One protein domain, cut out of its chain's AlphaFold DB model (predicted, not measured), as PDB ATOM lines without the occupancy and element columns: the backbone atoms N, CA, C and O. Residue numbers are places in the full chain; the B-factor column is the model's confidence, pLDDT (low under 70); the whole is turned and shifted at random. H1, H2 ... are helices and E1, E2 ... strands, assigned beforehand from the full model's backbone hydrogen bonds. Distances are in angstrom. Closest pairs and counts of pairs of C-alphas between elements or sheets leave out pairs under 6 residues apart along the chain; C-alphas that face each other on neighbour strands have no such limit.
ATOM      1  N   VAL A   3       1.243 -44.715  47.219       88.75
ATOM      2  CA  VAL A   3       2.246 -44.038  48.052       88.75
ATOM      3  C   VAL A   3       1.767 -42.599  48.222       88.75
ATOM      4  O   VAL A   3       1.455 -41.951  47.227       88.75
ATOM      5  N   ASP A   4       1.626 -42.130  49.460       84.12
ATOM      6  CA  ASP A   4       1.079 -40.808  49.818       84.12
ATOM      7  C   ASP A   4      -0.274 -40.510  49.158       84.12
ATOM      8  O   ASP A   4      -0.539 -39.424  48.643       84.12
ATOM      9  N   GLY A   5      -1.131 -41.532  49.104       82.75
ATOM     10  CA  GLY A   5      -2.440 -41.444  48.455       82.75
ATOM     11  C   GLY A   5      -2.402 -41.408  46.920       82.75
ATOM     12  O   GLY A   5      -3.461 -41.332  46.300       82.75
ATOM     13  N   MET A   6      -1.231 -41.516  46.285       88.31
ATOM     14  CA  MET A   6      -1.076 -41.546  44.824       88.31
ATOM     15  C   MET A   6      -0.881 -42.974  44.315       88.31
ATOM     16  O   MET A   6      -0.090 -43.732  44.871       88.31
ATOM     17  N   LEU A   7      -1.604 -43.364  43.260       89.69
ATOM     18  CA  LEU A   7      -1.507 -44.710  42.687       89.69
ATOM     19  C   LEU A   7      -0.170 -44.871  41.955       89.69
ATOM     20  O   LEU A   7       0.054 -44.240  40.925       89.69
ATOM     21  N   VAL A   8       0.701 -45.741  42.468       89.88
ATOM     22  CA  VAL A   8       2.049 -45.950  41.907       89.88
ATOM     23  C   VAL A   8       2.242 -47.315  41.264       89.88
ATOM     24  O   VAL A   8       3.158 -47.497  40.475       89.88
ATOM     25  N   LEU A   9       1.395 -48.291  41.584       89.56
ATOM     26  CA  LEU A   9       1.423 -49.602  40.943       89.56
ATOM     27  C   LEU A   9       0.017 -50.185  40.928       89.56
ATOM     28  O   LEU A   9      -0.562 -50.417  41.992       89.56
ATOM     29  N   ASP A  10      -0.510 -50.457  39.739       87.06
ATOM     30  CA  ASP A  10      -1.782 -51.146  39.553       87.06
ATOM     31  C   ASP A  10      -1.562 -52.452  38.788       87.06
ATOM     32  O   ASP A  10      -1.003 -52.466  37.694       87.06
ATOM     33  N   ILE A  11      -1.981 -53.548  39.412       81.69
ATOM     34  CA  ILE A  11      -1.940 -54.909  38.862       81.69
ATOM     35  C   ILE A  11      -3.342 -55.549  38.880       81.69
ATOM     36  O   ILE A  11      -3.473 -56.763  38.748       81.69
ATOM     37  N   GLY A  12      -4.393 -54.746  39.093       72.69
ATOM     38  CA  GLY A  12      -5.782 -55.191  39.182       72.69
ATOM     39  C   GLY A  12      -6.492 -55.296  37.826       72.69
ATOM     40  O   GLY A  12      -6.080 -54.711  36.829       72.69
ATOM     41  N   GLY A  13      -7.603 -56.044  37.787       66.19
ATOM     42  CA  GLY A  13      -8.500 -56.114  36.619       66.19
ATOM     43  C   GLY A  13      -8.066 -57.057  35.488       66.19
ATOM     44  O   GLY A  13      -8.706 -57.071  34.439       66.19
ATOM     45  N   ILE A  14      -7.018 -57.856  35.700       63.75
ATOM     46  CA  ILE A  14      -6.457 -58.783  34.711       63.75
ATOM     47  C   ILE A  14      -6.833 -60.221  35.104       63.75
ATOM     48  O   ILE A  14      -6.735 -60.595  36.269       63.75
ATOM     49  N   HIS A  15      -7.302 -61.021  34.140       65.50
ATOM     50  CA  HIS A  15      -7.745 -62.410  34.359       65.50
ATOM     51  C   HIS A  15      -6.597 -63.444  34.357       65.50
ATOM     52  O   HIS A  15      -6.855 -64.635  34.514       65.50
ATOM     53  N   ASP A  16      -5.355 -62.978  34.217       69.44
ATOM     54  CA  ASP A  16      -4.115 -63.758  34.144       69.44
ATOM     55  C   ASP A  16      -3.119 -63.301  35.222       69.44
ATOM     56  O   ASP A  16      -3.277 -62.240  35.829       69.44
ATOM     57  N   ALA A  17      -2.063 -64.091  35.447       74.00
ATOM     58  CA  ALA A  17      -0.996 -63.738  36.377       74.00
ATOM     59  C   ALA A  17      -0.324 -62.414  35.969       74.00
ATOM     60  O   ALA A  17       0.299 -62.320  34.911       74.00
ATOM     61  N   ALA A  18      -0.428 -61.409  36.836       80.75
ATOM     62  CA  ALA A  18       0.267 -60.139  36.709       80.75
ATOM     63  C   ALA A  18       1.244 -59.968  37.874       80.75
ATOM     64  O   ALA A  18       0.973 -60.382  39.003       80.75
ATOM     65  N   SER A  19       2.386 -59.351  37.602       85.31
ATOM     66  CA  SER A  19       3.344 -58.949  38.623       85.31
ATOM     67  C   SER A  19       3.765 -57.504  38.405       85.31
ATOM     68  O   SER A  19       3.590 -56.920  37.336       85.31
ATOM     69  N   GLY A  20       4.292 -56.894  39.452       86.88
ATOM     70  CA  GLY A  20       4.803 -55.540  39.388       86.88
ATOM     71  C   GLY A  20       5.918 -55.351  40.395       86.88
ATOM     72  O   GLY A  20       5.977 -56.055  41.403       86.88
ATOM     73  N   SER A  21       6.812 -54.414  40.113       87.19
ATOM     74  CA  SER A  21       7.896 -54.042  41.016       87.19
ATOM     75  C   SER A  21       8.086 -52.538  41.016       87.19
ATOM     76  O   SER A  21       8.030 -51.901  39.965       87.19
ATOM     77  N   ILE A  22       8.372 -51.995  42.191       86.50
ATOM     78  CA  ILE A  22       8.820 -50.619  42.366       86.50
ATOM     79  C   ILE A  22      10.247 -50.695  42.894       86.50
ATOM     80  O   ILE A  22      10.493 -51.345  43.909       86.50
ATOM     81  N   ASP A  23      11.176 -50.050  42.202       80.94
ATOM     82  CA  ASP A  23      12.539 -49.850  42.670       80.94
ATOM     83  C   ASP A  23      12.663 -48.425  43.212       80.94
ATOM     84  O   ASP A  23      12.761 -47.455  42.462       80.94
ATOM     85  N   PHE A  24      12.636 -48.296  44.537       77.81
ATOM     86  CA  PHE A  24      12.733 -47.003  45.210       77.81
ATOM     87  C   PHE A  24      14.143 -46.389  45.158       77.81
ATOM     88  O   PHE A  24      14.273 -45.193  45.406       77.81
ATOM     89  N   ALA A  25      15.180 -47.160  44.803       64.69
ATOM     90  CA  ALA A  25      16.548 -46.660  44.652       64.69
ATOM     91  C   ALA A  25      16.799 -46.042  43.268       64.69
ATOM     92  O   ALA A  25      17.674 -45.191  43.119       64.69
ATOM     93  N   THR A  26      16.025 -46.441  42.255       71.94
ATOM     94  CA  THR A  26      16.114 -45.878  40.895       71.94
ATOM     95  C   THR A  26      14.888 -45.054  40.501       71.94
ATOM     96  O   THR A  26      14.939 -44.286  39.541       71.94
ATOM     97  N   GLY A  27      13.784 -45.191  41.238       76.25
ATOM     98  CA  GLY A  27      12.496 -44.580  40.927       76.25
ATOM     99  C   GLY A  27      11.749 -45.268  39.785       76.25
ATOM    100  O   GLY A  27      10.788 -44.701  39.264       76.25
ATOM    101  N   VAL A  28      12.179 -46.461  39.365       84.38
ATOM    102  CA  VAL A  28      11.577 -47.204  38.251       84.38
ATOM    103  C   VAL A  28      10.418 -48.062  38.747       84.38
ATOM    104  O   VAL A  28      10.528 -48.789  39.733       84.38
ATOM    105  N   VAL A  29       9.305 -48.018  38.018       86.62
ATOM    106  CA  VAL A  29       8.144 -48.883  38.233       86.62
ATOM    107  C   VAL A  29       7.953 -49.773  37.017       86.62
ATOM    108  O   VAL A  29       7.858 -49.287  35.890       86.62
ATOM    109  N   THR A  30       7.847 -51.076  37.250       87.50
ATOM    110  CA  THR A  30       7.642 -52.086  36.213       87.50
ATOM    111  C   THR A  30       6.330 -52.811  36.457       87.50
ATOM    112  O   THR A  30       6.080 -53.291  37.560       87.50
ATOM    113  N   ILE A  31       5.513 -52.928  35.412       86.56
ATOM    114  CA  ILE A  31       4.306 -53.755  35.393       86.56
ATOM    115  C   ILE A  31       4.518 -54.856  34.359       86.56
ATOM    116  O   ILE A  31       4.898 -54.582  33.218       86.56
ATOM    117  N   VAL A  32       4.274 -56.098  34.764       81.38
ATOM    118  CA  VAL A  32       4.381 -57.291  33.929       81.38
ATOM    119  C   VAL A  32       3.016 -57.965  33.893       81.38
ATOM    120  O   VAL A  32       2.541 -58.511  34.886       81.38
ATOM    121  N   SER A  33       2.378 -57.916  32.730       77.88
ATOM    122  CA  SER A  33       1.152 -58.665  32.441       77.88
ATOM    123  C   SER A  33       1.326 -59.422  31.119       77.88
ATOM    124  O   SER A  33       2.281 -60.180  30.975       77.88
ATOM    125  N   ASN A  34       0.484 -59.178  30.109       74.25
ATOM    126  CA  ASN A  34       0.687 -59.683  28.746       74.25
ATOM    127  C   ASN A  34       1.863 -58.997  28.013       74.25
ATOM    128  O   ASN A  34       2.369 -59.518  27.018       74.25
ATOM    129  N   LYS A  35       2.302 -57.833  28.504       75.81
ATOM    130  CA  LYS A  35       3.476 -57.079  28.058       75.81
ATOM    131  C   LYS A  35       4.149 -56.437  29.274       75.81
ATOM    132  O   LYS A  35       3.467 -56.039  30.217       75.81
ATOM    133  N   THR A  36       5.473 -56.305  29.233       79.75
ATOM    134  CA  THR A  36       6.231 -55.527  30.223       79.75
ATOM    135  C   THR A  36       6.217 -54.050  29.850       79.75
ATOM    136  O   THR A  36       6.587 -53.678  28.733       79.75
ATOM    137  N   THR A  37       5.820 -53.202  30.793       83.19
ATOM    138  CA  THR A  37       5.885 -51.742  30.671       83.19
ATOM    139  C   THR A  37       6.639 -51.157  31.852       83.19
ATOM    140  O   THR A  37       6.404 -51.561  32.991       83.19
ATOM    141  N   THR A  38       7.511 -50.188  31.583       83.62
ATOM    142  CA  THR A  38       8.239 -49.426  32.600       83.62
ATOM    143  C   THR A  38       7.782 -47.969  32.607       83.62
ATOM    144  O   THR A  38       7.481 -47.389  31.564       83.62
ATOM    145  N   THR A  39       7.714 -47.382  33.794       88.31
ATOM    146  CA  THR A  39       7.462 -45.956  34.035       88.31
ATOM    147  C   THR A  39       8.321 -45.491  35.216       88.31
ATOM    148  O   THR A  39       9.102 -46.274  35.761       88.31
ATOM    149  N   THR A  40       8.219 -44.224  35.610       88.75
ATOM    150  CA  THR A  40       8.950 -43.668  36.756       88.75
ATOM    151  C   THR A  40       8.000 -43.155  37.829       88.75
ATOM    152  O   THR A  40       6.878 -42.738  37.532       88.75
ATOM    153  N   LEU A  41       8.468 -43.129  39.078       89.31
ATOM    154  CA  LEU A  41       7.769 -42.472  40.182       89.31
ATOM    155  C   LEU A  41       7.482 -41.009  39.841       89.31
ATOM    156  O   LEU A  41       6.351 -40.572  40.010       89.31
ATOM    157  N   GLN A  42       8.438 -40.284  39.246       89.94
ATOM    158  CA  GLN A  42       8.200 -38.915  38.780       89.94
ATOM    159  C   GLN A  42       6.982 -38.832  37.850       89.94
ATOM    160  O   GLN A  42       6.132 -37.964  38.043       89.94
ATOM    161  N   ALA A  43       6.881 -39.703  36.842       89.62
ATOM    162  CA  ALA A  43       5.776 -39.666  35.886       89.62
ATOM    163  C   ALA A  43       4.431 -39.981  36.556       89.62
ATOM    164  O   ALA A  43       3.445 -39.285  36.317       89.62
ATOM    165  N   LEU A  44       4.411 -40.986  37.435       92.38
ATOM    166  CA  LEU A  44       3.217 -41.400  38.170       92.38
ATOM    167  C   LEU A  44       2.731 -40.318  39.140       92.38
ATOM    168  O   LEU A  44       1.552 -39.980  39.128       92.38
ATOM    169  N   PHE A  45       3.634 -39.718  39.916       92.56
ATOM    170  CA  PHE A  45       3.308 -38.620  40.828       92.56
ATOM    171  C   PHE A  45       2.901 -37.353  40.073       92.56
ATOM    172  O   PHE A  45       1.950 -36.684  40.465       92.56
ATOM    173  N   THR A  46       3.561 -37.044  38.951       91.00
ATOM    174  CA  THR A  46       3.164 -35.917  38.090       91.00
ATOM    175  C   THR A  46       1.735 -36.109  37.590       91.00
ATOM    176  O   THR A  46       0.933 -35.181  37.664       91.00
ATOM    177  N   GLN A  47       1.402 -37.309  37.104       91.00
ATOM    178  CA  GLN A  47       0.061 -37.612  36.613       91.00
ATOM    179  C   GLN A  47      -0.971 -37.577  37.744       91.00
ATOM    180  O   GLN A  47      -1.987 -36.905  37.607       91.00
ATOM    181  N   ALA A  48      -0.685 -38.207  38.884       90.25
ATOM    182  CA  ALA A  48      -1.592 -38.232  40.025       90.25
ATOM    183  C   ALA A  48      -1.882 -36.826  40.579       90.25
ATOM    184  O   ALA A  48      -3.034 -36.500  40.856       90.25
ATOM    185  N   LEU A  49      -0.868 -35.961  40.691       89.75
ATOM    186  CA  LEU A  49      -1.054 -34.569  41.114       89.75
ATOM    187  C   LEU A  49      -1.851 -33.755  40.082       89.75
ATOM    188  O   LEU A  49      -2.688 -32.934  40.465       89.75
ATOM    189  N   ARG A  50      -1.640 -33.993  38.780       92.44
ATOM    190  CA  ARG A  50      -2.460 -33.379  37.720       92.44
ATOM    191  C   ARG A  50      -3.914 -33.824  37.793       92.44
ATOM    192  O   ARG A  50      -4.799 -32.980  37.691       92.44
ATOM    193  N   ASP A  51      -4.162 -35.109  38.023       88.56
ATOM    194  CA  ASP A  51      -5.512 -35.665  38.164       88.56
ATOM    195  C   ASP A  51      -6.235 -35.101  39.404       88.56
ATOM    196  O   ASP A  51      -7.459 -34.983  39.418       88.56
ATOM    197  N   GLN A  52      -5.479 -34.666  40.418       86.94
ATOM    198  CA  GLN A  52      -5.972 -33.921  41.584       86.94
ATOM    199  C   GLN A  52      -6.167 -32.410  41.330       86.94
ATOM    200  O   GLN A  52      -6.524 -31.672  42.248       86.94
ATOM    201  N   GLY A  53      -5.933 -31.925  40.108       90.94
ATOM    202  CA  GLY A  53      -6.126 -30.526  39.723       90.94
ATOM    203  C   GLY A  53      -4.995 -29.576  40.128       90.94
ATOM    204  O   GLY A  53      -5.215 -28.365  40.156       90.94
ATOM    205  N   LYS A  54      -3.797 -30.085  40.450       92.19
ATOM    206  CA  LYS A  54      -2.629 -29.248  40.770       92.19
ATOM    207  C   LYS A  54      -2.052 -28.582  39.523       92.19
ATOM    208  O   LYS A  54      -1.954 -29.198  38.462       92.19
ATOM    209  N   SER A  55      -1.635 -27.324  39.661       93.44
ATOM    210  CA  SER A  55      -0.929 -26.591  38.604       93.44
ATOM    211  C   SER A  55       0.511 -27.093  38.424       93.44
ATOM    212  O   SER A  55       1.106 -27.644  39.349       93.44
ATOM    213  N   ASP A  56       1.125 -26.851  37.259       91.19
ATOM    214  CA  ASP A  56       2.523 -27.250  37.001       91.19
ATOM    215  C   ASP A  56       3.521 -26.619  37.996       91.19
ATOM    216  O   ASP A  56       4.542 -27.227  38.326       91.19
ATOM    217  N   ALA A  57       3.220 -25.425  38.520       90.31
ATOM    218  CA  ALA A  57       4.027 -24.774  39.551       90.31
ATOM    219  C   ALA A  57       3.931 -25.498  40.904       90.31
ATOM    220  O   ALA A  57       4.952 -25.727  41.551       90.31
ATOM    221  N   GLU A  58       2.727 -25.912  41.311       87.12
ATOM    222  CA  GLU A  58       2.517 -26.705  42.529       87.12
ATOM    223  C   GLU A  58       3.128 -28.101  42.409       87.12
ATOM    224  O   GLU A  58       3.716 -28.592  43.369       87.12
ATOM    225  N   ILE A  59       3.041 -28.726  41.231       90.06
ATOM    226  CA  ILE A  59       3.675 -30.022  40.966       90.06
ATOM    227  C   ILE A  59       5.190 -29.887  41.060       90.06
ATOM    228  O   ILE A  59       5.835 -30.693  41.720       90.06
ATOM    229  N   THR A  60       5.766 -28.852  40.446       88.50
ATOM    230  CA  THR A  60       7.211 -28.608  40.515       88.50
ATOM    231  C   THR A  60       7.654 -28.361  41.952       88.50
ATOM    232  O   THR A  60       8.625 -28.964  42.389       88.50
ATOM    233  N   ALA A  61       6.922 -27.545  42.713       83.81
ATOM    234  CA  ALA A  61       7.216 -27.308  44.123       83.81
ATOM    235  C   ALA A  61       7.116 -28.593  44.962       83.81
ATOM    236  O   ALA A  61       7.970 -28.847  45.810       83.81
ATOM    237  N   TRP A  62       6.114 -29.436  44.697       87.44
ATOM    238  CA  TRP A  62       5.976 -30.730  45.356       87.44
ATOM    239  C   TRP A  62       7.153 -31.659  45.022       87.44
ATOM    240  O   TRP A  62       7.734 -32.249  45.931       87.44
ATOM    241  N   MET A  63       7.554 -31.740  43.749       88.12
ATOM    242  CA  MET A  63       8.690 -32.550  43.293       88.12
ATOM    243  C   MET A  63      10.008 -32.057  43.894       88.12
ATOM    244  O   MET A  63      10.768 -32.856  44.431       88.12
ATOM    245  N   GLU A  64      10.247 -30.744  43.892       82.62
ATOM    246  CA  GLU A  64      11.416 -30.134  44.535       82.62
ATOM    247  C   GLU A  64      11.430 -30.364  46.042       82.62
ATOM    248  O   GLU A  64      12.504 -30.394  46.628       82.62
ATOM    249  N   SER A  65      10.279 -30.522  46.698       77.12
ATOM    250  CA  SER A  65      10.218 -30.777  48.138       77.12
ATOM    251  C   SER A  65      10.404 -32.254  48.489       77.12
ATOM    252  O   SER A  65      10.984 -32.544  49.531       77.12
ATOM    253  N   ASN A  66       9.949 -33.179  47.638       76.50
ATOM    254  CA  ASN A  66       9.815 -34.600  47.991       76.50
ATOM    255  C   ASN A  66      10.714 -35.544  47.183       76.50
ATOM    256  O   ASN A  66      10.922 -36.679  47.601       76.50
ATOM    257  N   MET A  67      11.272 -35.109  46.051       81.38
ATOM    258  CA  MET A  67      12.083 -35.956  45.173       81.38
ATOM    259  C   MET A  67      13.487 -35.394  44.922       81.38
ATOM    260  O   MET A  67      13.740 -34.192  45.010       81.38
ATOM    261  N   VAL A  68      14.431 -36.287  44.629       71.38
ATOM    262  CA  VAL A  68      15.805 -35.943  44.257       71.38
ATOM    263  C   VAL A  68      15.819 -35.478  42.810       71.38
ATOM    264  O   VAL A  68      15.409 -36.214  41.912       71.38
ATOM    265  N   LYS A  69      16.322 -34.266  42.582       82.25
ATOM    266  CA  LYS A  69      16.521 -33.712  41.244       82.25
ATOM    267  C   LYS A  69      17.896 -34.110  40.713       82.25
ATOM    268  O   LYS A  69      18.920 -33.726  41.272       82.25
ATOM    269  N   ALA A  70      17.918 -34.877  39.631       62.56
ATOM    270  CA  ALA A  70      19.140 -35.234  38.927       62.56
ATOM    271  C   ALA A  70      19.689 -34.044  38.120       62.56
ATOM    272  O   ALA A  70      18.977 -33.094  37.791       62.56
ATOM    273  N   SER A  71      20.970 -34.111  37.752       59.53
ATOM    274  CA  SER A  71      21.680 -33.054  37.011       59.53
ATOM    275  C   SER A  71      21.085 -32.740  35.631       59.53
ATOM    276  O   SER A  71      21.273 -31.644  35.113       59.53
ATOM    277  N   ASN A  72      20.329 -33.672  35.047       61.44
ATOM    278  CA  ASN A  72      19.579 -33.496  33.798       61.44
ATOM    279  C   ASN A  72      18.196 -32.827  33.994       61.44
ATOM    280  O   ASN A  72      17.447 -32.685  33.029       61.44
ATOM    281  N   GLY A  73      17.837 -32.454  35.226       69.44
ATOM    282  CA  GLY A  73      16.571 -31.812  35.578       69.44
ATOM    283  C   GLY A  73      15.391 -32.759  35.824       69.44
ATOM    284  O   GLY A  73      14.324 -32.270  36.194       69.44
ATOM    285  N   SER A  74      15.550 -34.079  35.652       72.69
ATOM    286  CA  SER A  74      14.516 -35.064  36.016       72.69
ATOM    287  C   SER A  74      14.531 -35.376  37.511       72.69
ATOM    288  O   SER A  74      15.581 -35.288  38.146       72.69
ATOM    289  N   TYR A  75      13.392 -35.791  38.057       77.94
ATOM    290  CA  TYR A  75      13.294 -36.285  39.427       77.94
ATOM    291  C   TYR A  75      13.367 -37.808  39.420       77.94
ATOM    292  O   TYR A  75      12.697 -38.463  38.625       77.94
ATOM    293  N   THR A  76      14.203 -38.385  40.273       76.69
ATOM    294  CA  THR A  76      14.490 -39.823  40.226       76.69
ATOM    295  C   THR A  76      13.786 -40.549  41.361       76.69
ATOM    296  O   THR A  76      12.773 -41.214  41.151       76.69
ATOM    297  N   THR A  77      14.283 -40.375  42.576       79.25
ATOM    298  CA  THR A  77      13.817 -41.053  43.786       79.25
ATOM    299  C   THR A  77      13.181 -40.059  44.741       79.25
ATOM    300  O   THR A  77      13.295 -38.846  44.556       79.25
ATOM    301  N   PHE A  78      12.544 -40.553  45.799       81.00
ATOM    302  CA  PHE A  78      12.229 -39.695  46.935       81.00
ATOM    303  C   PHE A  78      13.511 -39.157  47.566       81.00
ATOM    304  O   PHE A  78      14.566 -39.799  47.508       81.00
ATOM    305  N   LYS A  79      13.432 -37.955  48.138       65.75
ATOM    306  CA  LYS A  79      14.525 -37.425  48.947       65.75
ATOM    307  C   LYS A  79      14.722 -38.314  50.160       65.75
ATOM    308  O   LYS A  79      13.755 -38.818  50.733       65.75
ATOM    309  N   ASN A  80      15.973 -38.453  50.577       54.81
ATOM    310  CA  ASN A  80      16.278 -39.150  51.815       54.81
ATOM    311  C   ASN A  80      15.428 -38.563  52.952       54.81
ATOM    312  O   ASN A  80      15.241 -37.346  53.024       54.81
ATOM    313  N   TYR A  81      14.908 -39.447  53.805       47.53
ATOM    314  CA  TYR A  81      14.237 -39.086  55.059       47.53
ATOM    315  C   TYR A  81      12.905 -38.341  54.915       47.53
ATOM    316  O   TYR A  81      12.374 -37.782  55.876       47.53
ATOM    317  N   THR A  82      12.313 -38.399  53.723       54.22
ATOM    318  CA  THR A  82      10.898 -38.089  53.534       54.22
ATOM    319  C   THR A  82      10.047 -39.273  54.001       54.22
ATOM    320  O   THR A  82      10.378 -40.442  53.796       54.22
ATOM    321  N   SER A  83       8.989 -38.973  54.753       56.94
ATOM    322  CA  SER A  83       8.082 -39.983  55.301       56.94
ATOM    323  C   SER A  83       6.983 -40.253  54.288       56.94
ATOM    324  O   SER A  83       6.365 -39.304  53.814       56.94
ATOM    325  N   HIS A  84       6.731 -41.531  54.010       70.50
ATOM    326  CA  HIS A  84       5.739 -41.944  53.027       70.50
ATOM    327  C   HIS A  84       4.736 -42.935  53.606       70.50
ATOM    328  O   HIS A  84       5.107 -43.855  54.336       70.50
ATOM    329  N   GLU A  85       3.471 -42.779  53.231       74.06
ATOM    330  CA  GLU A  85       2.407 -43.719  53.571       74.06
ATOM    331  C   GLU A  85       2.156 -44.670  52.400       74.06
ATOM    332  O   GLU A  85       1.781 -44.247  51.307       74.06
ATOM    333  N   MET A  86       2.340 -45.975  52.619       81.44
ATOM    334  CA  MET A  86       2.138 -46.992  51.587       81.44
ATOM    335  C   MET A  86       0.880 -47.809  51.855       81.44
ATOM    336  O   MET A  86       0.834 -48.608  52.784       81.44
ATOM    337  N   ASN A  87      -0.118 -47.657  50.985       81.44
ATOM    338  CA  ASN A  87      -1.395 -48.352  51.091       81.44
ATOM    339  C   ASN A  87      -1.566 -49.355  49.948       81.44
ATOM    340  O   ASN A  87      -1.645 -48.995  48.768       81.44
ATOM    341  N   MET A  88      -1.648 -50.643  50.279       83.94
ATOM    342  CA  MET A  88      -1.967 -51.690  49.313       83.94
ATOM    343  C   MET A  88      -3.395 -52.180  49.520       83.94
ATOM    344  O   MET A  88      -3.749 -52.666  50.588       83.94
TER     345      MET A  88
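AT A GLANCE: This is residues 3 to 88 of the 835 residues of the protein "von Willebrand factor type A domain protein" of Bifidobacterium bifidum NCIMB 41171 (UniProt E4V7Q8). A meander sheet of three strands, E1, E2 and E3, makes one end of the domain, and a helical hairpin, H1 and H2, joins it at the end of E3; a small strand hairpin, E4 and E5, follows H2 and packs on the beginning of H1. The long first stretch, residues 3 to 18, has no named element and loops out past the sheet to the tip near His 15. The printed part has 86 residues with two named helices and five named strands, in the order E1 E2 E3 H1 H2 E4 E5, and both sheets, E1 - E2 - E3 and E4 - E5, are antiparallel. The class is mixed, helices and strands. The whole is compact, with a radius of gyration of the C-alphas of 13.6 A, and spans 39 by 27 by 23 A.

HOW THE PARTS SIT: In the larger sheet, E1, residues 19 to 23, and E2, residues 28 to 32, form a hairpin at 172 degrees, with N 21 and O 30 at 2.9 A, within hydrogen-bond range. E3, residues 36 to 40, is the antiparallel neighbour of E2 at 158 degrees, also a hairpin, with N 39 and O 29 at 2.8 A. These three strands form a meander, each strand the antiparallel neighbour of the one before, with E1 and E3 as edge strands. H1, residues 41 to 51, is on this sheet but only grazes it, with its residues 41 to 46; its closest C-alphas to E2 are those of Leu 41 and Val 28, 6.4 A apart. H2, residues 56 to 66, is not on this sheet. H1 and H2 touch and form a helical hairpin, opposite ways at a steep tilt of 42 degrees; their closest C-alphas are those of Leu 49 and Ile 59, 6.6 A apart. E4, residues 67 to 69, and E5, residues 75 to 78, form an antiparallel hairpin at 143 degrees, with N 68 and O 77 at 2.8 A. The closest C-alphas of H1 and E5 are those of Gln 42 and Tyr 75, 5.8 A apart. E2 and E5 are only just apart, with closest C-alphas at 8.2 A. In H1 and H2 every O i to N i+4 pair is within hydrogen-bond range.

IN THESE COORDINATES: E1 begins at C-alpha 19 (3.344, -58.949, 38.623) and is 13.6 A long; E2 is 13.1 A and E3 13.8 A. H1 and H2 are each 15.1 A long, and H1 begins at C-alpha 41 (7.769, -42.472, 40.182). E4 is 6.3 A long, and E5 is 8.3 A, ending at C-alpha 78 (12.229, -39.695, 46.935).

THE WHOLE: The two C-alphas farthest apart are those of His 15 and Ser 71, at 41.6 A. The printed part has no cut, and the links between named elements are tight. The mean pLDDT of the printed part is 80.5; residues 13 to 16, 25, 70 to 73 and 79 to 83 are under 70.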